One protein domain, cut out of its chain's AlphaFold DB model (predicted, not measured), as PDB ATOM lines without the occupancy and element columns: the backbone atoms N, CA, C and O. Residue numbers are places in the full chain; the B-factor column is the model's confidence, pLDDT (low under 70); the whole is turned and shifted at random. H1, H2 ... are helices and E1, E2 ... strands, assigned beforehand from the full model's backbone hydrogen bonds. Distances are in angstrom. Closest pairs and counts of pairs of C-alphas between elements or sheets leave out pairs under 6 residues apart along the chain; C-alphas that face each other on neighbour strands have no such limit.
ATOM      1  N   ASP A  40     -20.285   1.666 -39.076       90.25
ATOM      2  CA  ASP A  40     -21.197   2.806 -39.169       90.25
ATOM      3  C   ASP A  40     -21.925   2.815 -40.518       90.25
ATOM      4  O   ASP A  40     -21.341   3.112 -41.559       90.25
ATOM      5  N   LEU A  41     -23.223   2.516 -40.477       90.31
ATOM      6  CA  LEU A  41     -24.105   2.495 -41.645       90.31
ATOM      7  C   LEU A  41     -24.977   3.751 -41.752       90.31
ATOM      8  O   LEU A  41     -25.878   3.800 -42.586       90.31
ATOM      9  N   SER A  42     -24.731   4.784 -40.938       90.25
ATOM     10  CA  SER A  42     -25.598   5.971 -40.858       90.25
ATOM     11  C   SER A  42     -25.726   6.717 -42.194       90.25
ATOM     12  O   SER A  42     -26.723   7.390 -42.447       90.25
ATOM     13  N   SER A  43     -24.743   6.578 -43.089       93.00
ATOM     14  CA  SER A  43     -24.792   7.146 -44.444       93.00
ATOM     15  C   SER A  43     -25.858   6.501 -45.346       93.00
ATOM     16  O   SER A  43     -26.336   7.142 -46.286       93.00
ATOM     17  N   LEU A  44     -26.258   5.257 -45.060       94.56
ATOM     18  CA  LEU A  44     -27.324   4.554 -45.772       94.56
ATOM     19  C   LEU A  44     -28.706   5.089 -45.385       94.56
ATOM     20  O   LEU A  44     -29.580   5.194 -46.244       94.56
ATOM     21  N   GLU A  45     -28.888   5.529 -44.136       90.81
ATOM     22  CA  GLU A  45     -30.158   6.109 -43.684       90.81
ATOM     23  C   GLU A  45     -30.535   7.366 -44.483       90.81
ATOM     24  O   GLU A  45     -31.704   7.580 -44.794       90.81
ATOM     25  N   GLN A  46     -29.543   8.177 -44.876       91.62
ATOM     26  CA  GLN A  46     -29.747   9.371 -45.710       91.62
ATOM     27  C   GLN A  46     -30.239   9.034 -47.128       91.62
ATOM     28  O   GLN A  46     -30.730   9.910 -47.835       91.62
ATOM     29  N   GLN A  47     -30.099   7.773 -47.540       94.94
ATOM     30  CA  GLN A  47     -30.540   7.235 -48.827       94.94
ATOM     31  C   GLN A  47     -31.818   6.394 -48.689       94.94
ATOM     32  O   GLN A  47     -32.136   5.634 -49.600       94.94
ATOM     33  N   GLU A  48     -32.511   6.470 -47.546       93.81
ATOM     34  CA  GLU A  48     -33.689   5.649 -47.226       93.81
ATOM     35  C   GLU A  48     -33.413   4.131 -47.240       93.81
ATOM     36  O   GLU A  48     -34.299   3.306 -47.471       93.81
ATOM     37  N   VAL A  49     -32.162   3.743 -46.977       95.12
ATOM     38  CA  VAL A  49     -31.726   2.348 -46.878       95.12
ATOM     39  C   VAL A  49     -31.614   1.982 -45.399       95.12
ATOM     40  O   VAL A  49     -30.697   2.421 -44.707       95.12
ATOM     41  N   PHE A  50     -32.550   1.163 -44.916       93.50
ATOM     42  CA  PHE A  50     -32.684   0.831 -43.495       93.50
ATOM     43  C   PHE A  50     -32.460  -0.657 -43.205       93.50
ATOM     44  O   PHE A  50     -32.846  -1.532 -43.986       93.50
ATOM     45  N   LEU A  51     -31.884  -0.940 -42.037       94.50
ATOM     46  CA  LEU A  51     -31.747  -2.282 -41.480       94.50
ATOM     47  C   LEU A  51     -31.923  -2.217 -39.961       94.50
ATOM     48  O   LEU A  51     -31.069  -1.685 -39.257       94.50
ATOM     49  N   GLU A  52     -33.000  -2.801 -39.437       92.12
ATOM     50  CA  GLU A  52     -33.288  -2.820 -37.991       92.12
ATOM     51  C   GLU A  52     -32.488  -3.883 -37.210       92.12
ATOM     52  O   GLU A  52     -32.960  -4.451 -36.223       92.12
ATOM     53  N   GLY A  53     -31.252  -4.159 -37.632       90.81
ATOM     54  CA  GLY A  53     -30.324  -5.023 -36.909       90.81
ATOM     55  C   GLY A  53     -30.893  -6.415 -36.616       90.81
ATOM     56  O   GLY A  53     -31.538  -7.049 -37.451       90.81
ATOM     57  N   THR A  54     -30.678  -6.900 -35.392       89.94
ATOM     58  CA  THR A  54     -31.258  -8.169 -34.932       89.94
ATOM     59  C   THR A  54     -32.780  -8.117 -34.830       89.94
ATOM     60  O   THR A  54     -33.400  -9.171 -34.758       89.94
ATOM     61  N   GLY A  55     -33.417  -6.946 -34.883       86.88
ATOM     62  CA  GLY A  55     -34.865  -6.845 -35.038       86.88
ATOM     63  C   GLY A  55     -35.333  -7.577 -36.295       86.88
ATOM     64  O   GLY A  55     -36.261  -8.377 -36.209       86.88
ATOM     65  N   SER A  56     -34.631  -7.389 -37.417       90.81
ATOM     66  CA  SER A  56     -34.989  -7.949 -38.724       90.81
ATOM     67  C   SER A  56     -34.081  -9.055 -39.268       90.81
ATOM     68  O   SER A  56     -34.380  -9.652 -40.305       90.81
ATOM     69  N   MET A  57     -33.034  -9.400 -38.516       95.06
ATOM     70  CA  MET A  57     -32.137 -10.528 -38.775       95.06
ATOM     71  C   MET A  57     -32.136 -11.529 -37.617       95.06
ATOM     72  O   MET A  57     -32.168 -11.154 -36.442       95.06
ATOM     73  N   VAL A  58     -31.990 -12.812 -37.935       96.06
ATOM     74  CA  VAL A  58     -31.720 -13.882 -36.968       96.06
ATOM     75  C   VAL A  58     -30.368 -14.509 -37.297       96.06
ATOM     76  O   VAL A  58     -30.175 -15.064 -38.376       96.06
ATOM     77  N   LEU A  59     -29.420 -14.402 -36.366       95.25
ATOM     78  CA  LEU A  59     -28.042 -14.848 -36.560       95.25
ATOM     79  C   LEU A  59     -27.823 -16.213 -35.905       95.25
ATOM     80  O   LEU A  59     -27.712 -16.308 -34.682       95.25
ATOM     81  N   ASP A  60     -27.677 -17.264 -36.711       96.12
ATOM     82  CA  ASP A  60     -27.112 -18.527 -36.240       96.12
ATOM     83  C   ASP A  60     -25.598 -18.372 -36.136       96.12
ATOM     84  O   ASP A  60     -24.852 -18.454 -37.114       96.12
ATOM     85  N   ARG A  61     -25.139 -18.098 -34.919       92.50
ATOM     86  CA  ARG A  61     -23.726 -17.827 -34.647       92.50
ATOM     87  C   ARG A  61     -22.859 -19.081 -34.709       92.50
ATOM     88  O   ARG A  61     -21.673 -18.949 -34.984       92.50
ATOM     89  N   GLN A  62     -23.436 -20.266 -34.487       92.38
ATOM     90  CA  GLN A  62     -22.700 -21.531 -34.560       92.38
ATOM     91  C   GLN A  62     -22.381 -21.883 -36.008       92.38
ATOM     92  O   GLN A  62     -21.262 -22.276 -36.314       92.38
ATOM     93  N   GLN A  63     -23.364 -21.709 -36.890       97.00
ATOM     94  CA  GLN A  63     -23.258 -22.090 -38.300       97.00
ATOM     95  C   GLN A  63     -22.886 -20.919 -39.204       97.00
ATOM     96  O   GLN A  63     -22.685 -21.102 -40.398       97.00
ATOM     97  N   ARG A  64     -22.775 -19.712 -38.634       96.88
ATOM     98  CA  ARG A  64     -22.436 -18.478 -39.349       96.88
ATOM     99  C   ARG A  64     -23.434 -18.165 -40.463       96.88
ATOM    100  O   ARG A  64     -23.052 -17.720 -41.537       96.88
ATOM    101  N   ILE A  65     -24.727 -18.337 -40.175       98.12
ATOM    102  CA  ILE A  65     -25.827 -18.062 -41.113       98.12
ATOM    103  C   ILE A  65     -26.662 -16.883 -40.610       98.12
ATOM    104  O   ILE A  65     -27.071 -16.853 -39.449       98.12
ATOM    105  N   CYS A  66     -26.920 -15.912 -41.479       97.94
ATOM    106  CA  CYS A  66     -27.864 -14.829 -41.235       97.94
ATOM    107  C   CYS A  66     -29.175 -15.133 -41.962       97.94
ATOM    108  O   CYS A  66     -29.211 -15.146 -43.189       97.94
ATOM    109  N   TYR A  67     -30.250 -15.361 -41.213       97.81
ATOM    110  CA  TYR A  67     -31.599 -15.511 -41.753       97.81
ATOM    111  C   TYR A  67     -32.305 -14.156 -41.717       97.81
ATOM    112  O   TYR A  67     -32.365 -13.528 -40.657       97.81
ATOM    113  N   ALA A  68     -32.830 -13.691 -42.850       96.94
ATOM    114  CA  ALA A  68     -33.448 -12.369 -42.933       96.94
ATOM    115  C   ALA A  68     -34.607 -12.327 -43.936       96.94
ATOM    116  O   ALA A  68     -34.483 -12.791 -45.069       96.94
ATOM    117  N   GLY A  69     -35.725 -11.732 -43.517       94.31
ATOM    118  CA  GLY A  69     -36.870 -11.458 -44.383       94.31
ATOM    119  C   GLY A  69     -36.789 -10.051 -44.973       94.31
ATOM    120  O   GLY A  69     -36.637  -9.089 -44.210       94.31
ATOM    121  N   TYR A  70     -36.910  -9.906 -46.295       94.94
ATOM    122  CA  TYR A  70     -36.961  -8.583 -46.927       94.94
ATOM    123  C   TYR A  70     -38.232  -7.829 -46.534       94.94
ATOM    124  O   TYR A  70     -39.335  -8.372 -46.563       94.94
ATOM    125  N   SER A  71     -38.075  -6.559 -46.160       93.44
ATOM    126  CA  SER A  71     -39.178  -5.677 -45.775       93.44
ATOM    127  C   SER A  71     -38.732  -4.214 -45.831       93.44
ATOM    128  O   SER A  71     -37.561  -3.926 -46.082       93.44
ATOM    129  N   THR A  72     -39.627  -3.283 -45.497       90.62
ATOM    130  CA  THR A  72     -39.274  -1.865 -45.283       90.62
ATOM    131  C   THR A  72     -38.225  -1.656 -44.185       90.62
ATOM    132  O   THR A  72     -37.637  -0.584 -44.097       90.62
ATOM    133  N   ARG A  73     -37.966  -2.682 -43.363       91.81
ATOM    134  CA  ARG A  73     -37.003  -2.673 -42.254       91.81
ATOM    135  C   ARG A  73     -35.746  -3.512 -42.509       91.81
ATOM    136  O   ARG A  73     -34.901  -3.655 -41.622       91.81
ATOM    137  N   THR A  74     -35.644  -4.097 -43.701       95.62
ATOM    138  CA  THR A  74     -34.555  -4.997 -44.102       95.62
ATOM    139  C   THR A  74     -34.202  -4.745 -45.560       95.62
ATOM    140  O   THR A  74     -34.602  -5.490 -46.458       95.62
ATOM    141  N   HIS A  75     -33.466  -3.671 -45.819       96.12
ATOM    142  CA  HIS A  75     -33.016  -3.363 -47.166       96.12
ATOM    143  C   HIS A  75     -31.809  -4.236 -47.548       96.12
ATOM    144  O   HIS A  75     -30.838  -4.320 -46.797       96.12
ATOM    145  N   SER A  76     -31.830  -4.831 -48.748       95.81
ATOM    146  CA  SER A  76     -30.777  -5.736 -49.247       95.81
ATOM    147  C   SER A  76     -29.374  -5.130 -49.186       95.81
ATOM    148  O   SER A  76     -28.492  -5.717 -48.585       95.81
ATOM    149  N   ARG A  77     -29.190  -3.907 -49.701       95.62
ATOM    150  CA  ARG A  77     -27.900  -3.185 -49.640       95.62
ATOM    151  C   ARG A  77     -27.270  -3.140 -48.239       95.62
ATOM    152  O   ARG A  77     -26.105  -3.486 -48.099       95.62
ATOM    153  N   ALA A  78     -28.022  -2.722 -47.217       96.12
ATOM    154  CA  ALA A  78     -27.505  -2.670 -45.846       96.12
ATOM    155  C   ALA A  78     -27.268  -4.073 -45.272       96.12
ATOM    156  O   ALA A  78     -26.290  -4.298 -44.562       96.12
ATOM    157  N   LEU A  79     -28.156  -5.019 -45.586       96.81
ATOM    158  CA  LEU A  79     -28.030  -6.410 -45.164       96.81
ATOM    159  C   LEU A  79     -26.753  -7.057 -45.714       96.81
ATOM    160  O   LEU A  79     -26.017  -7.670 -44.947       96.81
ATOM    161  N   ASP A  80     -26.469  -6.885 -47.004       95.88
ATOM    162  CA  ASP A  80     -25.276  -7.425 -47.662       95.88
ATOM    163  C   ASP A  80     -23.993  -6.870 -47.027       95.88
ATOM    164  O   ASP A  80     -23.057  -7.625 -46.758       95.88
ATOM    165  N   GLU A  81     -23.967  -5.567 -46.725       95.38
ATOM    166  CA  GLU A  81     -22.832  -4.918 -46.064       95.38
ATOM    167  C   GLU A  81     -22.598  -5.485 -44.658       95.38
ATOM    168  O   GLU A  81     -21.480  -5.893 -44.336       95.38
ATOM    169  N   VAL A  82     -23.654  -5.607 -43.844       95.25
ATOM    170  CA  VAL A  82     -23.556  -6.205 -42.502       95.25
ATOM    171  C   VAL A  82     -23.119  -7.659 -42.570       95.25
ATOM    172  O   VAL A  82     -22.222  -8.065 -41.835       95.25
ATOM    173  N   VAL A  83     -23.738  -8.463 -43.429       96.31
ATOM    174  CA  VAL A  83     -23.459  -9.897 -43.519       96.31
ATOM    175  C   VAL A  83     -22.028 -10.150 -43.985       96.31
ATOM    176  O   VAL A  83     -21.334 -10.974 -43.384       96.31
ATOM    177  N   SER A  84     -21.562  -9.405 -44.991       95.00
ATOM    178  CA  SER A  84     -20.185  -9.487 -45.481       95.00
ATOM    179  C   SER A  84     -19.184  -9.078 -44.402       95.00
ATOM    180  O   SER A  84     -18.250  -9.826 -44.111       95.00
ATOM    181  N   HIS A  85     -19.418  -7.938 -43.752       94.06
ATOM    182  CA  HIS A  85     -18.524  -7.404 -42.731       94.06
ATOM    183  C   HIS A  85     -18.461  -8.286 -41.485       94.06
ATOM    184  O   HIS A  85     -17.394  -8.490 -40.905       94.06
ATOM    185  N   LEU A  86     -19.606  -8.836 -41.077       92.44
ATOM    186  CA  LEU A  86     -19.667  -9.747 -39.952       92.44
ATOM    187  C   LEU A  86     -19.159 -11.136 -40.311       92.44
ATOM    188  O   LEU A  86     -18.833 -11.842 -39.371       92.44
ATOM    189  N   GLY A  87     -19.081 -11.528 -41.590       95.38
ATOM    190  CA  GLY A  87     -18.597 -12.831 -42.065       95.38
ATOM    191  C   GLY A  87     -19.632 -13.958 -41.960       95.38
ATOM    192  O   GLY A  87     -19.293 -15.058 -41.512       95.38
ATOM    193  N   TYR A  88     -20.895 -13.666 -42.267       97.38
ATOM    194  CA  TYR A  88     -21.995 -14.636 -42.284       97.38
ATOM    195  C   TYR A  88     -22.352 -15.037 -43.722       97.38
ATOM    196  O   TYR A  88     -22.147 -14.278 -44.664       97.38
ATOM    197  N   GLU A  89     -22.942 -16.215 -43.894       97.81
ATOM    198  CA  GLU A  89     -23.646 -16.586 -45.119       97.81
ATOM    199  C   GLU A  89     -25.102 -16.112 -45.041       97.81
ATOM    200  O   GLU A  89     -25.794 -16.360 -44.048       97.81
ATOM    201  N   LEU A  90     -25.586 -15.436 -46.085       97.62
ATOM    202  CA  LEU A  90     -26.956 -14.931 -46.129       97.62
ATOM    203  C   LEU A  90     -27.947 -16.022 -46.562       97.62
ATOM    204  O   LEU A  90     -27.815 -16.617 -47.630       97.62
ATOM    205  N   CYS A  91     -28.996 -16.221 -45.767       97.06
ATOM    206  CA  CYS A  91     -30.222 -16.917 -46.142       97.06
ATOM    207  C   CYS A  91     -31.379 -15.908 -46.111       97.06
ATOM    208  O   CYS A  91     -32.098 -15.780 -45.116       97.06
ATOM    209  N   ALA A  92     -31.514 -15.146 -47.195       95.56
ATOM    210  CA  ALA A  92     -32.609 -14.202 -47.358       95.56
ATOM    211  C   ALA A  92     -33.864 -14.893 -47.904       95.56
ATOM    212  O   ALA A  92     -33.763 -15.850 -48.673       95.56
ATOM    213  N   PHE A  93     -35.034 -14.391 -47.522       95.94
ATOM    214  CA  PHE A  93     -36.315 -14.875 -48.023       95.94
ATOM    215  C   PHE A  93     -37.382 -13.772 -48.050       95.94
ATOM    216  O   PHE A  93     -37.234 -12.721 -47.423       95.94
ATOM    217  N   ASN A  94     -38.489 -14.018 -48.748       96.62
ATOM    218  CA  ASN A  94     -39.662 -13.152 -48.752       96.62
ATOM    219  C   ASN A  94     -40.780 -13.792 -47.925       96.62
ATOM    220  O   ASN A  94     -41.316 -14.841 -48.282       96.62
ATOM    221  N   ALA A  95     -41.141 -13.154 -46.813       96.19
ATOM    222  CA  ALA A  95     -42.246 -13.577 -45.964       96.19
ATOM    223  C   ALA A  95     -43.321 -12.491 -45.910       96.19
ATOM    224  O   ALA A  95     -43.000 -11.304 -45.872       96.19
ATOM    225  N   VAL A  96     -44.588 -12.898 -45.876       97.00
ATOM    226  CA  VAL A  96     -45.734 -11.990 -45.767       97.00
ATOM    227  C   VAL A  96     -46.683 -12.399 -44.645       97.00
ATOM    228  O   VAL A  96     -46.741 -13.569 -44.263       97.00
ATOM    229  N   ASP A  97     -47.434 -11.440 -44.114       94.88
ATOM    230  CA  ASP A  97     -48.583 -11.714 -43.254       94.88
ATOM    231  C   ASP A  97     -49.793 -12.232 -44.061       94.88
ATOM    232  O   ASP A  97     -49.726 -12.449 -45.275       94.88
ATOM    233  N   ARG A  98     -50.935 -12.436 -43.390       93.56
ATOM    234  CA  ARG A  98     -52.168 -12.895 -44.055       93.56
ATOM    235  C   ARG A  98     -52.731 -11.888 -45.057       93.56
ATOM    236  O   ARG A  98     -53.541 -12.273 -45.897       93.56
ATOM    237  N   GLN A  99     -52.359 -10.619 -44.942       94.06
ATOM    238  CA  GLN A  99     -52.786  -9.543 -45.825       94.06
ATOM    239  C   GLN A  99     -51.819  -9.354 -47.005       94.06
ATOM    240  O   GLN A  99     -52.093  -8.546 -47.890       94.06
ATOM    241  N   GLY A 100     -50.720 -10.115 -47.055       94.06
ATOM    242  CA  GLY A 100     -49.708 -10.015 -48.104       94.06
ATOM    243  C   GLY A 100     -48.670  -8.919 -47.855       94.06
ATOM    244  O   GLY A 100     -47.898  -8.607 -48.760       94.06
ATOM    245  N   VAL A 101     -48.627  -8.334 -46.656       94.62
ATOM    246  CA  VAL A 101     -47.632  -7.321 -46.285       94.62
ATOM    247  C   VAL A 101     -46.343  -8.014 -45.859       94.62
ATOM    248  O   VAL A 101     -46.377  -8.988 -45.113       94.62
ATOM    249  N   ALA A 102     -45.196  -7.514 -46.322       94.38
ATOM    250  CA  ALA A 102     -43.890  -8.080 -45.993       94.38
ATOM    251  C   ALA A 102     -43.598  -8.043 -44.479       94.38
ATOM    252  O   ALA A 102     -43.743  -7.000 -43.837       94.38
ATOM    253  N   ILE A 103     -43.131  -9.164 -43.922       92.56
ATOM    254  CA  ILE A 103     -42.813  -9.323 -42.494       92.56
ATOM    255  C   ILE A 103     -41.426  -9.931 -42.272       92.56
ATOM    256  O   ILE A 103     -40.879 -10.625 -43.122       92.56
ATOM    257  N   TYR A 104     -40.883  -9.712 -41.073       84.81
ATOM    258  CA  TYR A 104     -39.565 -10.214 -40.660       84.81
ATOM    259  C   TYR A 104     -39.576 -10.923 -39.285       84.81
ATOM    260  O   TYR A 104     -38.683 -11.713 -38.991       84.81
ATOM    261  N   LEU A 105     -40.607 -10.723 -38.450       80.94
ATOM    262  CA  LEU A 105     -40.749 -11.323 -37.108       80.94
ATOM    263  C   LEU A 105     -41.371 -12.732 -37.136       80.94
ATOM    264  O   LEU A 105     -42.292 -13.028 -36.378       80.94
ATOM    265  N   MET A 106     -40.901 -13.603 -38.029       92.56
ATOM    266  CA  MET A 106     -41.535 -14.907 -38.279       92.56
ATOM    267  C   MET A 106     -40.774 -16.116 -37.728       92.56
ATOM    268  O   MET A 106     -41.304 -17.232 -37.776       92.56
ATOM    269  N   MET A 107     -39.560 -15.914 -37.202       95.81
ATOM    270  CA  MET A 107     -38.699 -17.011 -36.766       95.81
ATOM    271  C   MET A 107     -37.737 -16.675 -35.622       95.81
ATOM    272  O   MET A 107     -37.341 -15.528 -35.425       95.81
ATOM    273  N   ASN A 108     -37.299 -17.737 -34.950       96.12
ATOM    274  CA  ASN A 108     -36.188 -17.793 -34.011       96.12
ATOM    275  C   ASN A 108     -35.287 -18.995 -34.359       96.12
ATOM    276  O   ASN A 108     -35.780 -20.051 -34.757       96.12
ATOM    277  N   VAL A 109     -33.973 -18.845 -34.178       97.38
ATOM    278  CA  VAL A 109     -32.997 -19.939 -34.301       97.38
ATOM    279  C   VAL A 109     -32.188 -20.011 -33.012       97.38
ATOM    280  O   VAL A 109     -31.503 -19.055 -32.656       97.38
ATOM    281  N   GLY A 110     -32.294 -21.141 -32.319       95.56
ATOM    282  CA  GLY A 110     -31.516 -21.481 -31.133       95.56
ATOM    283  C   GLY A 110     -30.371 -22.440 -31.452       95.56
ATOM    284  O   GLY A 110     -29.973 -22.635 -32.608       95.56
ATOM    285  N   THR A 111     -29.823 -23.083 -30.423       95.38
ATOM    286  CA  THR A 111     -28.710 -24.030 -30.604       95.38
ATOM    287  C   THR A 111     -29.162 -25.341 -31.249       95.38
ATOM    288  O   THR A 111     -28.485 -25.839 -32.148       95.38
ATOM    289  N   ARG A 112     -30.318 -25.877 -30.833       96.25
ATOM    290  CA  ARG A 112     -30.884 -27.154 -31.324       96.25
ATOM    291  C   ARG A 112     -32.196 -27.005 -32.087       96.25
ATOM    292  O   ARG A 112     -32.512 -27.848 -32.919       96.25
ATOM    293  N   LEU A 113     -32.956 -25.957 -31.795       97.88
ATOM    294  CA  LEU A 113     -34.286 -25.734 -32.349       97.88
ATOM    295  C   LEU A 113     -34.285 -24.535 -33.290       97.88
ATOM    296  O   LEU A 113     -33.551 -23.569 -33.088       97.88
ATOM    297  N   ALA A 114     -35.155 -24.583 -34.290       98.25
ATOM    298  CA  ALA A 114     -35.550 -23.416 -35.063       98.25
ATOM    299  C   ALA A 114     -37.074 -23.340 -35.093       98.25
ATOM    300  O   ALA A 114     -37.738 -24.280 -35.520       98.25
ATOM    301  N   VAL A 115     -37.635 -22.226 -34.645       98.25
ATOM    302  CA  VAL A 115     -39.075 -21.969 -34.676       98.25
ATOM    303  C   VAL A 115     -39.344 -21.045 -35.854       98.25
ATOM    304  O   VAL A 115     -38.749 -19.976 -35.916       98.25
ATOM    305  N   ALA A 116     -40.208 -21.424 -36.797       98.06
ATOM    306  CA  ALA A 116     -40.470 -20.593 -37.974       98.06
ATOM    307  C   ALA A 116     -41.880 -20.785 -38.540       98.06
ATOM    308  O   ALA A 116     -42.351 -21.912 -38.716       98.06
ATOM    309  N   CYS A 117     -42.541 -19.689 -38.923       98.06
ATOM    310  CA  CYS A 117     -43.791 -19.755 -39.681       98.06
ATOM    311  C   CYS A 117     -43.528 -19.896 -41.184       98.06
ATOM    312  O   CYS A 117     -43.702 -18.959 -41.959       98.06
ATOM    313  N   LEU A 118     -43.134 -21.088 -41.630       97.50
ATOM    314  CA  LEU A 118     -42.803 -21.335 -43.040       97.50
ATOM    315  C   LEU A 118     -43.959 -21.032 -44.010       97.50
ATOM    316  O   LEU A 118     -43.709 -20.753 -45.175       97.50
ATOM    317  N   ALA A 119     -45.214 -21.062 -43.548       96.62
ATOM    318  CA  ALA A 119     -46.374 -20.696 -44.360       96.62
ATOM    319  C   ALA A 119     -46.367 -19.222 -44.815       96.62
ATOM    320  O   ALA A 119     -46.958 -18.927 -45.851       96.62
ATOM    321  N   SER A 120     -45.677 -18.336 -44.085       97.38
ATOM    322  CA  SER A 120     -45.505 -16.928 -44.475       97.38
ATOM    323  C   SER A 120     -44.588 -16.741 -45.687       97.38
ATOM    324  O   SER A 120     -44.699 -15.732 -46.377       97.38
ATOM    325  N   VAL A 121     -43.731 -17.722 -46.000       97.62
ATOM    326  CA  VAL A 121     -42.923 -17.738 -47.228       97.62
ATOM    327  C   VAL A 121     -43.763 -18.341 -48.351       97.62
ATOM    328  O   VAL A 121     -43.982 -19.556 -48.410       97.62
ATOM    329  N   THR A 122     -44.293 -17.481 -49.219       94.38
ATOM    330  CA  THR A 122     -45.318 -17.853 -50.208       94.38
ATOM    331  C   THR A 122     -44.757 -18.654 -51.374       94.38
ATOM    332  O   THR A 122     -45.442 -19.541 -51.886       94.38
ATOM    333  N   GLN A 123     -43.509 -18.395 -51.776       97.00
ATOM    334  CA  GLN A 123     -42.858 -19.129 -52.854       97.00
ATOM    335  C   GLN A 123     -42.444 -20.534 -52.382       97.00
ATOM    336  O   GLN A 123     -41.606 -20.661 -51.486       97.00
ATOM    337  N   PRO A 124     -42.967 -21.625 -52.984       97.31
ATOM    338  CA  PRO A 124     -42.698 -22.981 -52.500       97.31
ATOM    339  C   PRO A 124     -41.216 -23.373 -52.512       97.31
ATOM    340  O   PRO A 124     -40.765 -24.053 -51.591       97.31
ATOM    341  N   ALA A 125     -40.465 -22.937 -53.529       97.38
ATOM    342  CA  ALA A 125     -39.036 -23.223 -53.654       97.38
ATOM    343  C   ALA A 125     -38.214 -22.518 -52.565       97.38
ATOM    344  O   ALA A 125     -37.391 -23.152 -51.910       97.38
ATOM    345  N   GLU A 126     -38.491 -21.235 -52.318       97.38
ATOM    346  CA  GLU A 126     -37.850 -20.438 -51.267       97.38
ATOM    347  C   GLU A 126     -38.165 -21.003 -49.875       97.38
ATOM    348  O   GLU A 126     -37.269 -21.199 -49.055       97.38
ATOM    349  N   ARG A 127     -39.425 -21.387 -49.632       97.94
ATOM    350  CA  ARG A 127     -39.851 -22.041 -48.388       97.94
ATOM    351  C   ARG A 127     -39.130 -23.366 -48.145       97.94
ATOM    352  O   ARG A 127     -38.733 -23.652 -47.015       97.94
ATOM    353  N   LEU A 128     -38.992 -24.188 -49.187       97.88
ATOM    354  CA  LEU A 128     -38.263 -25.451 -49.105       97.88
ATOM    355  C   LEU A 128     -36.774 -25.206 -48.838       97.88
ATOM    356  O   LEU A 128     -36.200 -25.882 -47.988       97.88
ATOM    357  N   ALA A 129     -36.172 -24.223 -49.510       97.88
ATOM    358  CA  ALA A 129     -34.779 -23.845 -49.307       97.88
ATOM    359  C   ALA A 129     -34.522 -23.356 -47.874       97.88
ATOM    360  O   ALA A 129     -33.579 -23.829 -47.242       97.88
ATOM    361  N   LEU A 130     -35.387 -22.492 -47.325       98.19
ATOM    362  CA  LEU A 130     -35.294 -22.021 -45.938       98.19
ATOM    363  C   LEU A 130     -35.380 -23.183 -44.943       98.19
ATOM    364  O   LEU A 130     -34.524 -23.315 -44.070       98.19
ATOM    365  N   ARG A 131     -36.387 -24.055 -45.096       98.44
ATOM    366  CA  ARG A 131     -36.527 -25.255 -44.262       98.44
ATOM    367  C   ARG A 131     -35.264 -26.108 -44.322       98.44
ATOM    368  O   ARG A 131     -34.701 -26.424 -43.278       98.44
ATOM    369  N   LYS A 132     -34.815 -26.449 -45.532       98.19
ATOM    370  CA  LYS A 132     -33.641 -27.295 -45.737       98.19
ATOM    371  C   LYS A 132     -32.406 -26.666 -45.100       98.19
ATOM    372  O   LYS A 132     -31.655 -27.355 -44.433       98.19
ATOM    373  N   ARG A 133     -32.222 -25.351 -45.244       98.25
ATOM    374  CA  ARG A 133     -31.085 -24.632 -44.663       98.25
ATOM    375  C   ARG A 133     -31.071 -24.675 -43.134       98.25
ATOM    376  O   ARG A 133     -29.993 -24.729 -42.559       98.25
ATOM    377  N   LEU A 134     -32.235 -24.628 -42.482       98.44
ATOM    378  CA  LEU A 134     -32.356 -24.795 -41.027       98.44
ATOM    379  C   LEU A 134     -32.070 -26.243 -40.596       98.44
ATOM    380  O   LEU A 134     -31.392 -26.481 -39.604       98.44
ATOM    381  N   GLU A 135     -32.571 -27.219 -41.349       98.25
ATOM    382  CA  GLU A 135     -32.367 -28.641 -41.053       98.25
ATOM    383  C   GLU A 135     -30.897 -29.056 -41.275       98.25
ATOM    384  O   GLU A 135     -30.294 -29.684 -40.405       98.25
ATOM    385  N   ASP A 136     -30.280 -28.621 -42.379       98.12
ATOM    386  CA  ASP A 136     -28.859 -28.832 -42.696       98.12
ATOM    387  C   ASP A 136     -27.929 -28.186 -41.657       98.12
ATOM    388  O   ASP A 136     -26.826 -28.677 -41.422       98.12
ATOM    389  N   SER A 137     -28.370 -27.100 -41.011       97.38
ATOM    390  CA  SER A 137     -27.626 -26.421 -39.944       97.38
ATOM    391  C   SER A 137     -27.772 -27.119 -38.576       97.38
ATOM    392  O   SER A 137     -27.308 -26.623 -37.545       97.38
ATOM    393  N   GLY A 138     -28.379 -28.314 -38.566       97.19
ATOM    394  CA  GLY A 138     -28.521 -29.189 -37.406       97.19
ATOM    395  C   GLY A 138     -29.702 -28.835 -36.506       97.19
ATOM    396  O   GLY A 138     -29.744 -29.293 -35.361       97.19
ATOM    397  N   LYS A 139     -30.638 -28.006 -36.985       97.62
ATOM    398  CA  LYS A 139     -31.794 -27.562 -36.202       97.62
ATOM    399  C   LYS A 139     -32.985 -28.468 -36.444       97.62
ATOM    400  O   LYS A 139     -33.340 -28.781 -37.579       97.62
ATOM    401  N   GLN A 140     -33.680 -28.809 -35.369       97.88
ATOM    402  CA  GLN A 140     -35.014 -29.369 -35.475       97.88
ATOM    403  C   GLN A 140     -36.028 -28.235 -35.660       97.88
ATOM    404  O   GLN A 140     -36.166 -27.354 -34.807       97.88
ATOM    405  N   VAL A 141     -36.731 -28.254 -36.793       98.38
ATOM    406  CA  VAL A 141     -37.665 -27.188 -37.167       98.38
ATOM    407  C   VAL A 141     -39.037 -27.407 -36.531       98.38
ATOM    408  O   VAL A 141     -39.738 -28.373 -36.836       98.38
ATOM    409  N   ILE A 142     -39.457 -26.451 -35.708       98.44
ATOM    410  CA  ILE A 142     -40.814 -26.304 -35.192       98.44
ATOM    411  C   ILE A 142     -41.571 -25.361 -36.132       98.44
ATOM    412  O   ILE A 142     -41.362 -24.146 -36.137       98.44
ATOM    413  N   ALA A 143     -42.449 -25.933 -36.956       98.06
ATOM    414  CA  ALA A 143     -43.274 -25.157 -37.873       98.06
ATOM    415  C   ALA A 143     -44.430 -24.485 -37.120       98.06
ATOM    416  O   ALA A 143     -45.222 -25.164 -36.465       98.06
ATOM    417  N   LEU A 144     -44.537 -23.163 -37.251       98.44
ATOM    418  CA  LEU A 144     -45.652 -22.387 -36.717       98.44
ATOM    419  C   LEU A 144     -46.794 -22.295 -37.727       98.44
ATOM    420  O   LEU A 144     -46.568 -22.067 -38.921       98.44
ATOM    421  N   ASN A 145     -48.025 -22.385 -37.234       97.56
ATOM    422  CA  ASN A 145     -49.198 -21.975 -38.001       97.56
ATOM    423  C   ASN A 145     -49.412 -20.447 -37.921       97.56
ATOM    424  O   ASN A 145     -48.735 -19.743 -37.170       97.56
ATOM    425  N   TRP A 146     -50.373 -19.931 -38.687       97.12
ATOM    426  CA  TRP A 146     -50.674 -18.498 -38.723       97.12
ATOM    427  C   TRP A 146     -51.113 -17.919 -37.375       97.12
ATOM    428  O   TRP A 146     -50.658 -16.843 -37.010       97.12
ATOM    429  N   ALA A 147     -51.944 -18.636 -36.613       97.56
ATOM    430  CA  ALA A 147     -52.401 -18.161 -35.307       97.56
ATOM    431  C   ALA A 147     -51.239 -18.043 -34.306       97.56
ATOM    432  O   ALA A 147     -51.212 -17.130 -33.487       97.56
ATOM    433  N   GLN A 148     -50.254 -18.939 -34.396       98.00
ATOM    434  CA  GLN A 148     -49.041 -18.903 -33.576       98.00
ATOM    435  C   GLN A 148     -48.109 -17.762 -33.986       98.00
ATOM    436  O   GLN A 148     -47.571 -17.074 -33.120       98.00
ATOM    437  N   LEU A 149     -47.951 -17.517 -35.290       96.75
ATOM    438  CA  LEU A 149     -47.229 -16.345 -35.792       96.75
ATOM    439  C   LEU A 149     -47.848 -15.042 -35.258       96.75
ATOM    440  O   LEU A 149     -47.136 -14.210 -34.704       96.75
ATOM    441  N   GLU A 150     -49.171 -14.908 -35.359       95.44
ATOM    442  CA  GLU A 150     -49.947 -13.757 -34.865       95.44
ATOM    443  C   GLU A 150     -49.938 -13.641 -33.333       95.44
ATOM    444  O   GLU A 150     -50.170 -12.568 -32.786       95.44
ATOM    445  N   SER A 151     -49.618 -14.736 -32.640       96.25
ATOM    446  CA  SER A 151     -49.401 -14.791 -31.190       96.25
ATOM    447  C   SER A 151     -47.931 -14.584 -30.803       96.25
ATOM    448  O   SER A 151     -47.534 -14.932 -29.695       96.25
ATOM    449  N   PHE A 152     -47.109 -14.050 -31.714       96.19
ATOM    450  CA  PHE A 152     -45.684 -13.766 -31.520       96.19
ATOM    451  C   PHE A 152     -44.805 -14.992 -31.227       96.19
ATOM    452  O   PHE A 152     -43.700 -14.848 -30.705       96.19
ATOM    453  N   ALA A 153     -45.217 -16.204 -31.611       97.25
ATOM    454  CA  ALA A 153     -44.431 -17.412 -31.345       97.25
ATOM    455  C   ALA A 153     -43.076 -17.457 -32.081       97.25
ATOM    456  O   ALA A 153     -42.198 -18.216 -31.693       97.25
ATOM    457  N   GLY A 154     -42.871 -16.638 -33.119       95.50
ATOM    458  CA  GLY A 154     -41.553 -16.447 -33.739       95.50
ATOM    459  C   GLY A 154     -40.633 -15.503 -32.951       95.50
ATOM    460  O   GLY A 154     -39.425 -15.502 -33.157       95.50
ATOM    461  N   ASN A 155     -41.176 -14.709 -32.027       95.75
ATOM    462  CA  ASN A 155     -40.462 -13.678 -31.273       95.75
ATOM    463  C   ASN A 155     -39.849 -14.225 -29.969       95.75
ATOM    464  O   ASN A 155     -40.000 -13.651 -28.891       95.75
ATOM    465  N   MET A 156     -39.172 -15.367 -30.074       96.12
ATOM    466  CA  MET A 156     -38.498 -16.032 -28.955       96.12
ATOM    467  C   MET A 156     -36.996 -15.776 -29.005       96.12
ATOM    468  O   MET A 156     -36.457 -15.483 -30.073       96.12
ATOM    469  N   LEU A 157     -36.300 -15.916 -27.882       96.19
ATOM    470  CA  LEU A 157     -34.840 -15.852 -27.838       96.19
ATOM    471  C   LEU A 157     -34.286 -16.916 -26.894       96.19
ATOM    472  O   LEU A 157     -34.673 -16.967 -25.728       96.19
ATOM    473  N   GLU A 158     -33.382 -17.755 -27.395       96.38
ATOM    474  CA  GLU A 158     -32.627 -18.678 -26.550       96.38
ATOM    475  C   GLU A 158     -31.490 -17.905 -25.871       96.38
ATOM    476  O   GLU A 158     -30.713 -17.215 -26.531       96.38
ATOM    477  N   VAL A 159     -31.406 -18.009 -24.552       94.94
ATOM    478  CA  VAL A 159     -30.364 -17.408 -23.715       94.94
ATOM    479  C   VAL A 159     -29.791 -18.471 -22.785       94.94
ATOM    480  O   VAL A 159     -30.321 -19.577 -22.687       94.94
ATOM    481  N   ARG A 160     -28.709 -18.146 -22.080       92.62
ATOM    482  CA  ARG A 160     -28.114 -19.034 -21.077       92.62
ATOM    483  C   ARG A 160     -28.183 -18.405 -19.699       92.62
ATOM    484  O   ARG A 160     -27.998 -17.196 -19.562       92.62
ATOM    485  N   ASN A 161     -28.480 -19.216 -18.690       91.31
ATOM    486  CA  ASN A 161     -28.448 -18.773 -17.300       91.31
ATOM    487  C   ASN A 161     -27.012 -18.813 -16.732       91.31
ATOM    488  O   ASN A 161     -26.058 -19.163 -17.423       91.31
ATOM    489  N   ALA A 162     -26.851 -18.466 -15.452       91.56
ATOM    490  CA  ALA A 162     -25.547 -18.480 -14.782       91.56
ATOM    491  C   ALA A 162     -24.928 -19.887 -14.629       91.56
ATOM    492  O   ALA A 162     -23.726 -19.994 -14.402       91.56
ATOM    493  N   ALA A 163     -25.733 -20.946 -14.752       93.44
ATOM    494  CA  ALA A 163     -25.295 -22.341 -14.764       93.44
ATOM    495  C   ALA A 163     -25.035 -22.871 -16.191       93.44
ATOM    496  O   ALA A 163     -24.824 -24.067 -16.365       93.44
ATOM    497  N   ASP A 164     -25.035 -21.989 -17.198       91.12
ATOM    498  CA  ASP A 164     -24.877 -22.313 -18.622       91.12
ATOM    499  C   ASP A 164     -26.014 -23.176 -19.212       91.12
ATOM    500  O   ASP A 164     -25.878 -23.779 -20.275       91.12
ATOM    501  N   GLU A 165     -27.177 -23.214 -18.560       94.00
ATOM    502  CA  GLU A 165     -28.338 -23.964 -19.040       94.00
ATOM    503  C   GLU A 165     -29.154 -23.131 -20.044       94.00
ATOM    504  O   GLU A 165     -29.340 -21.923 -19.838       94.00
ATOM    505  N   PRO A 166     -29.672 -23.748 -21.123       96.19
ATOM    506  CA  PRO A 166     -30.442 -23.041 -22.133       96.19
ATOM    507  C   PRO A 166     -31.854 -22.707 -21.635       96.19
ATOM    508  O   PRO A 166     -32.643 -23.588 -21.283       96.19
ATOM    509  N   LEU A 167     -32.196 -21.422 -21.680       97.81
ATOM    510  CA  LEU A 167     -33.539 -20.905 -21.453       97.81
ATOM    511  C   LEU A 167     -34.103 -20.383 -22.772       97.81
ATOM    512  O   LEU A 167     -33.422 -19.645 -23.478       97.81
ATOM    513  N   LEU A 168     -35.357 -20.691 -23.084       98.00
ATOM    514  CA  LEU A 168     -36.058 -20.053 -24.196       98.00
ATOM    515  C   LEU A 168     -36.976 -18.974 -23.628       98.00
ATOM    516  O   LEU A 168     -37.918 -19.285 -22.906       98.00
ATOM    517  N   VAL A 169     -36.705 -17.705 -23.920       98.19
ATOM    518  CA  VAL A 169     -37.519 -16.572 -23.461       98.19
ATOM    519  C   VAL A 169     -38.584 -16.262 -24.501       98.19
ATOM    520  O   VAL A 169     -38.281 -16.126 -25.687       98.19
ATOM    521  N   MET A 170     -39.835 -16.138 -24.064       97.81
ATOM    522  CA  MET A 170     -40.975 -15.824 -24.930       97.81
ATOM    523  C   MET A 170     -42.098 -15.161 -24.133       97.81
ATOM    524  O   MET A 170     -42.096 -15.207 -22.904       97.81
ATOM    525  N   SER A 171     -43.084 -14.567 -24.800       97.81
ATOM    526  CA  SER A 171     -44.274 -14.094 -24.093       97.81
ATOM    527  C   SER A 171     -45.167 -15.247 -23.640       97.81
ATOM    528  O   SER A 171     -45.149 -16.355 -24.184       97.81
ATOM    529  N   ARG A 172     -46.008 -14.980 -22.640       97.69
ATOM    530  CA  ARG A 172     -47.069 -15.899 -22.226       97.69
ATOM    531  C   ARG A 172     -48.020 -16.215 -23.386       97.69
ATOM    532  O   ARG A 172     -48.388 -17.377 -23.542       97.69
ATOM    533  N   THR A 173     -48.370 -15.213 -24.195       97.25
ATOM    534  CA  THR A 173     -49.201 -15.348 -25.402       97.25
ATOM    535  C   THR A 173     -48.594 -16.354 -26.378       97.25
ATOM    536  O   THR A 173     -49.253 -17.321 -26.766       97.25
ATOM    537  N   ALA A 174     -47.304 -16.193 -26.686       97.75
ATOM    538  CA  ALA A 174     -46.560 -17.101 -27.547       97.75
ATOM    539  C   ALA A 174     -46.588 -18.531 -27.002       97.75
ATOM    540  O   ALA A 174     -46.996 -19.448 -27.714       97.75
ATOM    541  N   TRP A 175     -46.242 -18.722 -25.726       98.44
ATOM    542  CA  TRP A 175     -46.218 -20.046 -25.098       98.44
ATOM    543  C   TRP A 175     -47.583 -20.746 -25.111       98.44
ATOM    544  O   TRP A 175     -47.673 -21.941 -25.390       98.44
ATOM    545  N   GLN A 176     -48.659 -20.007 -24.834       98.25
ATOM    546  CA  GLN A 176     -50.020 -20.549 -24.813       98.25
ATOM    547  C   GLN A 176     -50.542 -20.914 -26.208       98.25
ATOM    548  O   GLN A 176     -51.382 -21.806 -26.316       98.25
ATOM    549  N   SER A 177     -50.036 -20.267 -27.262       98.38
ATOM    550  CA  SER A 177     -50.411 -20.569 -28.650       98.38
ATOM    551  C   SER A 177     -49.842 -21.899 -29.166       98.38
ATOM    552  O   SER A 177     -50.355 -22.465 -30.137       98.38
ATOM    553  N   LEU A 178     -48.784 -22.410 -28.527       98.56
ATOM    554  CA  LEU A 178     -48.124 -23.644 -28.936       98.56
ATOM    555  C   LEU A 178     -48.948 -24.877 -28.563       98.56
ATOM    556  O   LEU A 178     -49.521 -24.989 -27.469       98.56
ATOM    557  N   ASP A 179     -48.960 -25.859 -29.456       98.50
ATOM    558  CA  ASP A 179     -49.580 -27.146 -29.171       98.50
ATOM    559  C   ASP A 179     -48.729 -27.988 -28.197       98.50
ATOM    560  O   ASP A 179     -47.614 -27.628 -27.806       98.50
ATOM    561  N   ALA A 180     -49.286 -29.113 -27.746       98.44
ATOM    562  CA  ALA A 180     -48.617 -29.975 -26.775       98.44
ATOM    563  C   ALA A 180     -47.348 -30.644 -27.331       98.44
ATOM    564  O   ALA A 180     -46.426 -30.914 -26.565       98.44
ATOM    565  N   ALA A 181     -47.281 -30.930 -28.635       98.25
ATOM    566  CA  ALA A 181     -46.111 -31.553 -29.247       98.25
ATOM    567  C   ALA A 181     -44.961 -30.545 -29.386       98.25
ATOM    568  O   ALA A 181     -43.824 -30.860 -29.036       98.25
ATOM    569  N   GLN A 182     -45.264 -29.318 -29.814       98.56
ATOM    570  CA  GLN A 182     -44.305 -28.217 -29.891       98.56
ATOM    571  C   GLN A 182     -43.740 -27.865 -28.507       98.56
ATOM    572  O   GLN A 182     -42.528 -27.728 -28.363       98.56
ATOM    573  N   ARG A 183     -44.592 -27.781 -27.471       98.62
ATOM    574  CA  ARG A 183     -44.142 -27.516 -26.090       98.62
ATOM    575  C   ARG A 183     -43.210 -28.598 -25.558       98.62
ATOM    576  O   ARG A 183     -42.143 -28.264 -25.058       98.62
ATOM    577  N   ARG A 184     -43.553 -29.877 -25.760       98.38
ATOM    578  CA  ARG A 184     -42.681 -31.002 -25.380       98.38
ATOM    579  C   ARG A 184     -41.325 -30.948 -26.078       98.38
ATOM    580  O   ARG A 184     -40.320 -31.270 -25.461       98.38
ATOM    581  N   LEU A 185     -41.290 -30.545 -27.351       97.94
ATOM    582  CA  LEU A 185     -40.030 -30.369 -28.078       97.94
ATOM    583  C   LEU A 185     -39.172 -29.253 -27.484       97.94
ATOM    584  O   LEU A 185     -37.973 -29.440 -27.307       97.94
ATOM    585  N   ILE A 186     -39.780 -28.117 -27.141       98.25
ATOM    586  CA  ILE A 186     -39.073 -27.016 -26.481       98.25
ATOM    587  C   ILE A 186     -38.520 -27.466 -25.127       98.25
ATOM    588  O   ILE A 186     -37.332 -27.278 -24.873       98.25
ATOM    589  N   GLU A 187     -39.349 -28.109 -24.301       98.25
ATOM    590  CA  GLU A 187     -38.990 -28.608 -22.965       98.25
ATOM    591  C   GLU A 187     -37.903 -29.694 -23.004       98.25
ATOM    592  O   GLU A 187     -37.127 -29.824 -22.061       98.25
ATOM    593  N   ALA A 188     -37.804 -30.457 -24.096       97.50
ATOM    594  CA  ALA A 188     -36.766 -31.472 -24.269       97.50
ATOM    595  C   ALA A 188     -35.362 -30.885 -24.517       97.50
ATOM    596  O   ALA A 188     -34.368 -31.590 -24.337       97.50
ATOM    597  N   HIS A 189     -35.263 -29.621 -24.943       96.62
ATOM    598  CA  HIS A 189     -33.991 -28.990 -25.320       96.62
ATOM    599  C   HIS A 189     -33.656 -27.723 -24.529       96.62
ATOM    600  O   HIS A 189     -32.486 -27.352 -24.455       96.62
ATOM    601  N   THR A 190     -34.658 -27.052 -23.965       97.31
ATOM    602  CA  THR A 190     -34.529 -25.763 -23.277       97.31
ATOM    603  C   THR A 190     -35.528 -25.679 -22.127       97.31
ATOM    604  O   THR A 190     -36.568 -26.333 -22.151       97.31
ATOM    605  N   THR A 191     -35.264 -24.836 -21.131       98.06
ATOM    606  CA  THR A 191     -36.295 -24.475 -20.148       98.06
ATOM    607  C   THR A 191     -37.103 -23.277 -20.660       98.06
ATOM    608  O   THR A 191     -36.528 -22.204 -20.862       98.06
ATOM    609  N   PRO A 192     -38.424 -23.410 -20.880       98.19
ATOM    610  CA  PRO A 192     -39.248 -22.289 -21.312       98.19
ATOM    611  C   PRO A 192     -39.390 -21.249 -20.192       98.19
ATOM    612  O   PRO A 192     -39.736 -21.575 -19.057       98.19
ATOM    613  N   LEU A 193     -39.185 -19.977 -20.530       98.00
ATOM    614  CA  LEU A 193     -39.370 -18.824 -19.653       98.00
ATOM    615  C   LEU A 193     -40.440 -17.882 -20.239       98.00
ATOM    616  O   LEU A 193     -40.107 -16.891 -20.898       98.00
ATOM    617  N   PRO A 194     -41.737 -18.187 -20.036       97.88
ATOM    618  CA  PRO A 194     -42.826 -17.330 -20.483       97.88
ATOM    619  C   PRO A 194     -42.962 -16.090 -19.588       97.88
ATOM    620  O   PRO A 194     -43.198 -16.200 -18.383       97.88
ATOM    621  N   VAL A 195     -42.888 -14.899 -20.180       96.50
ATOM    622  CA  VAL A 195     -43.040 -13.613 -19.478       96.50
ATOM    623  C   VAL A 195     -44.375 -12.942 -19.795       96.50
ATOM    624  O   VAL A 195     -44.906 -13.057 -20.899       96.50
ATOM    625  N   ASN A 196     -44.949 -12.237 -18.817       96.25
ATOM    626  CA  ASN A 196     -46.157 -11.443 -19.038       96.25
ATOM    627  C   ASN A 196     -45.780 -10.060 -19.584       96.25
ATOM    628  O   ASN A 196     -45.244  -9.239 -18.840       96.25
ATOM    629  N   ILE A 197     -46.065  -9.821 -20.863       94.94
ATOM    630  CA  ILE A 197     -45.754  -8.572 -21.571       94.94
ATOM    631  C   ILE A 197     -46.936  -8.083 -22.425       94.94
ATOM    632  O   ILE A 197     -46.740  -7.395 -23.424       94.94
ATOM    633  N   ASP A 198     -48.170  -8.392 -22.007       90.88
ATOM    634  CA  ASP A 198     -49.409  -8.110 -22.751       90.88
ATOM    635  C   ASP A 198     -49.523  -6.650 -23.223       90.88
ATOM    636  O   ASP A 198     -50.010  -6.375 -24.317       90.88
ATOM    637  N   THR A 199     -49.074  -5.690 -22.407       90.00
ATOM    638  CA  THR A 199     -49.096  -4.262 -22.759       90.00
ATOM    639  C   THR A 199     -48.180  -3.950 -23.941       90.00
ATOM    640  O   THR A 199     -48.569  -3.188 -24.824       90.00
ATOM    641  N   ILE A 200     -46.986  -4.548 -23.981       91.00
ATOM    642  CA  ILE A 200     -46.017  -4.345 -25.065       91.00
ATOM    643  C   ILE A 200     -46.547  -4.957 -26.363       91.00
ATOM    644  O   ILE A 200     -46.487  -4.309 -27.405       91.00
ATOM    645  N   GLU A 201     -47.145  -6.146 -26.292       91.88
ATOM    646  CA  GLU A 201     -47.719  -6.812 -27.465       91.88
ATOM    647  C   GLU A 201     -48.931  -6.053 -28.015       91.88
ATOM    648  O   GLU A 201     -49.004  -5.784 -29.212       91.88
ATOM    649  N   ARG A 202     -49.868  -5.654 -27.144       87.19
ATOM    650  CA  ARG A 202     -51.126  -5.011 -27.563       87.19
ATOM    651  C   ARG A 202     -50.954  -3.579 -28.053       87.19
ATOM    652  O   ARG A 202     -51.741  -3.143 -28.886       87.19
ATOM    653  N   ILE A 203     -49.993  -2.838 -27.502       86.19
ATOM    654  CA  ILE A 203     -49.827  -1.405 -27.791       86.19
ATOM    655  C   ILE A 203     -48.609  -1.152 -28.683       86.19
ATOM    656  O   ILE A 203     -48.669  -0.301 -29.565       86.19
ATOM    657  N   GLY A 204     -47.505  -1.870 -28.464       78.50
ATOM    658  CA  GLY A 204     -46.222  -1.610 -29.124       78.50
ATOM    659  C   GLY A 204     -45.922  -2.491 -30.338       78.50
ATOM    660  O   GLY A 204     -44.996  -2.178 -31.081       78.50
ATOM    661  N   GLY A 205     -46.653  -3.593 -30.543       80.81
ATOM    662  CA  GLY A 205     -46.415  -4.524 -31.656       80.81
ATOM    663  C   GLY A 205     -45.091  -5.302 -31.570       80.81
ATOM    664  O   GLY A 205     -44.670  -5.911 -32.553       80.81
ATOM    665  N   GLY A 206     -44.424  -5.274 -30.412       86.75
ATOM    666  CA  GLY A 206     -43.224  -6.055 -30.106       86.75
ATOM    667  C   GLY A 206     -43.517  -7.159 -29.091       86.75
ATOM    668  O   GLY A 206     -44.535  -7.127 -28.409       86.75
ATOM    669  N   SER A 207     -42.610  -8.127 -28.965       93.06
ATOM    670  CA  SER A 207     -42.700  -9.189 -27.955       93.06
ATOM    671  C   SER A 207     -41.312  -9.461 -27.350       93.06
ATOM    672  O   SER A 207     -40.427  -8.605 -27.427       93.06
ATOM    673  N   ALA A 208     -41.123 -10.607 -26.696       93.25
ATOM    674  CA  ALA A 208     -39.998 -10.866 -25.800       93.25
ATOM    675  C   ALA A 208     -38.622 -10.624 -26.442       93.25
ATOM    676  O   ALA A 208     -37.804  -9.907 -25.869       93.25
ATOM    677  N   ARG A 209     -38.362 -11.159 -27.644       93.88
ATOM    678  CA  ARG A 209     -37.083 -10.954 -28.345       93.88
ATOM    679  C   ARG A 209     -36.843  -9.487 -28.701       93.88
ATOM    680  O   ARG A 209     -35.711  -9.034 -28.603       93.88
ATOM    681  N   CYS A 210     -37.880  -8.734 -29.071       91.25
ATOM    682  CA  CYS A 210     -37.742  -7.303 -29.379       91.25
ATOM    683  C   CYS A 210     -37.320  -6.456 -28.164       91.25
ATOM    684  O   CYS A 210     -36.892  -5.319 -28.338       91.25
ATOM    685  N   MET A 211     -37.455  -6.988 -26.947       91.06
ATOM    686  CA  MET A 211     -37.072  -6.320 -25.698       91.06
ATOM    687  C   MET A 211     -35.674  -6.722 -25.205       91.06
ATOM    688  O   MET A 211     -35.252  -6.276 -24.138       91.06
ATOM    689  N   LEU A 212     -34.968  -7.587 -25.940       90.31
ATOM    690  CA  LEU A 212     -33.690  -8.162 -25.535       90.31
ATOM    691  C   LEU A 212     -32.610  -7.834 -26.566       90.31
ATOM    692  O   LEU A 212     -32.807  -7.984 -27.770       90.31
TER     693      LEU A 212
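This is residues 40 to 212 of the 228 residues of an uncharacterized protein of Pseudomonas sp. ANT_J28 (UniProt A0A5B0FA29). Three small three-stranded sheets fan out like blades of a partial propeller, their first strands E1, E4 and E7 at the inner side. H3 is wedged between the first two blades, H6 between the last two, and H2 covers the remaining face of the first. The 173 printed residues hold seven named helices and nine named strands, in the order H1 E1 E2 H2 E3 E4 E5 H3 E6 H4 E7 E8 H5 H6 E9 H7, mixed in class. Each sheet is mixed, ordered E1 E2 E3, E4 E5 E6 and E7 E8 E9. The whole is compact, radius of gyration of the C-alphas 15.7 A, spanning 45 by 38 by 35 A.

H1 spans residues 42 to 45, its C-alpha 42 at (-25.598, 5.971, -40.858). E1 is 57 to 60, E2 65 to 69, H2 76 to 86 with 15.0 A, and E3 89 to 93. E4 is 107 to 109, E5 113 to 116, H3 124 to 136 with 17.9 A, E6 140 to 143 and H4 146 to 150. E7 is 157 to 160, E8 166 to 171 with 16.6 A, H5 172 to 177, H6 180 to 189 with 14.7 A, E9 191 to 195, and H7 198 to 204, ending at C-alpha (-46.222, -1.610, -29.124).

E1 and E2, E4 and E5, and E7 and E8 are antiparallel hairpins, with N 58 and O 67 at 2.8 A, N 108 and O 115 at 2.8 A, and N 159 and O 167 at 2.8 A. Parallel pairs follow: E2 and E3 with N 66 and O 89 at 2.8 A, E5 and E6 with N 142 and O 114 at 2.8 A, E8 and E9 with N 193 and O 168 at 2.8 A. Each is a strand-helix-strand unit, parallel strands joined through helices, with a right-handed crossover: E2 H2 E3, E5 H3 E6, E8 H5 H6 E9. H2 and H3 are on opposite faces of the first sheet, three layers; H2 has a height over the sheet of 9.4 A. H3 and H6 are on opposite faces of E4 E5 E6, at heights of 10.9 A and 10.3 A; H6 is also on E7 E8 E9. The closest C-alphas of E1 and E4, Asp 60 and Val 109, are 6.4 A apart; those of E4 and E7, Asn 108 and Leu 157, 6.6 A. H4 only just grazes E4 E5 E6 and only just touches H5, with 3 pairs of C-alphas within 8 A, the closest Gln 148 and Ser 177 at 5.4 A. H5 only grazes E7 E8 E9. H1 is close to but not clearly touching H2, C-alphas of Leu 44 and Ala 78 7.2 A apart; H7 stands likewise to H5, Thr 173 and Asp 198 at 7.7 A. Every O i to N i+4 pair is within hydrogen-bond range in H2, H3, H4, H5 and H7, and 5 of 6 in H6; H1 is too short for one.

The C-alphas of Gln 46 and Ala 180, the two farthest apart, are 47.6 A apart. The printed part has no cut. The links H1 to E1 and E3 to E4 are long, with 11 and 13 residues. The mean pLDDT of the printed part is 95.2, and no printed residue is under 70.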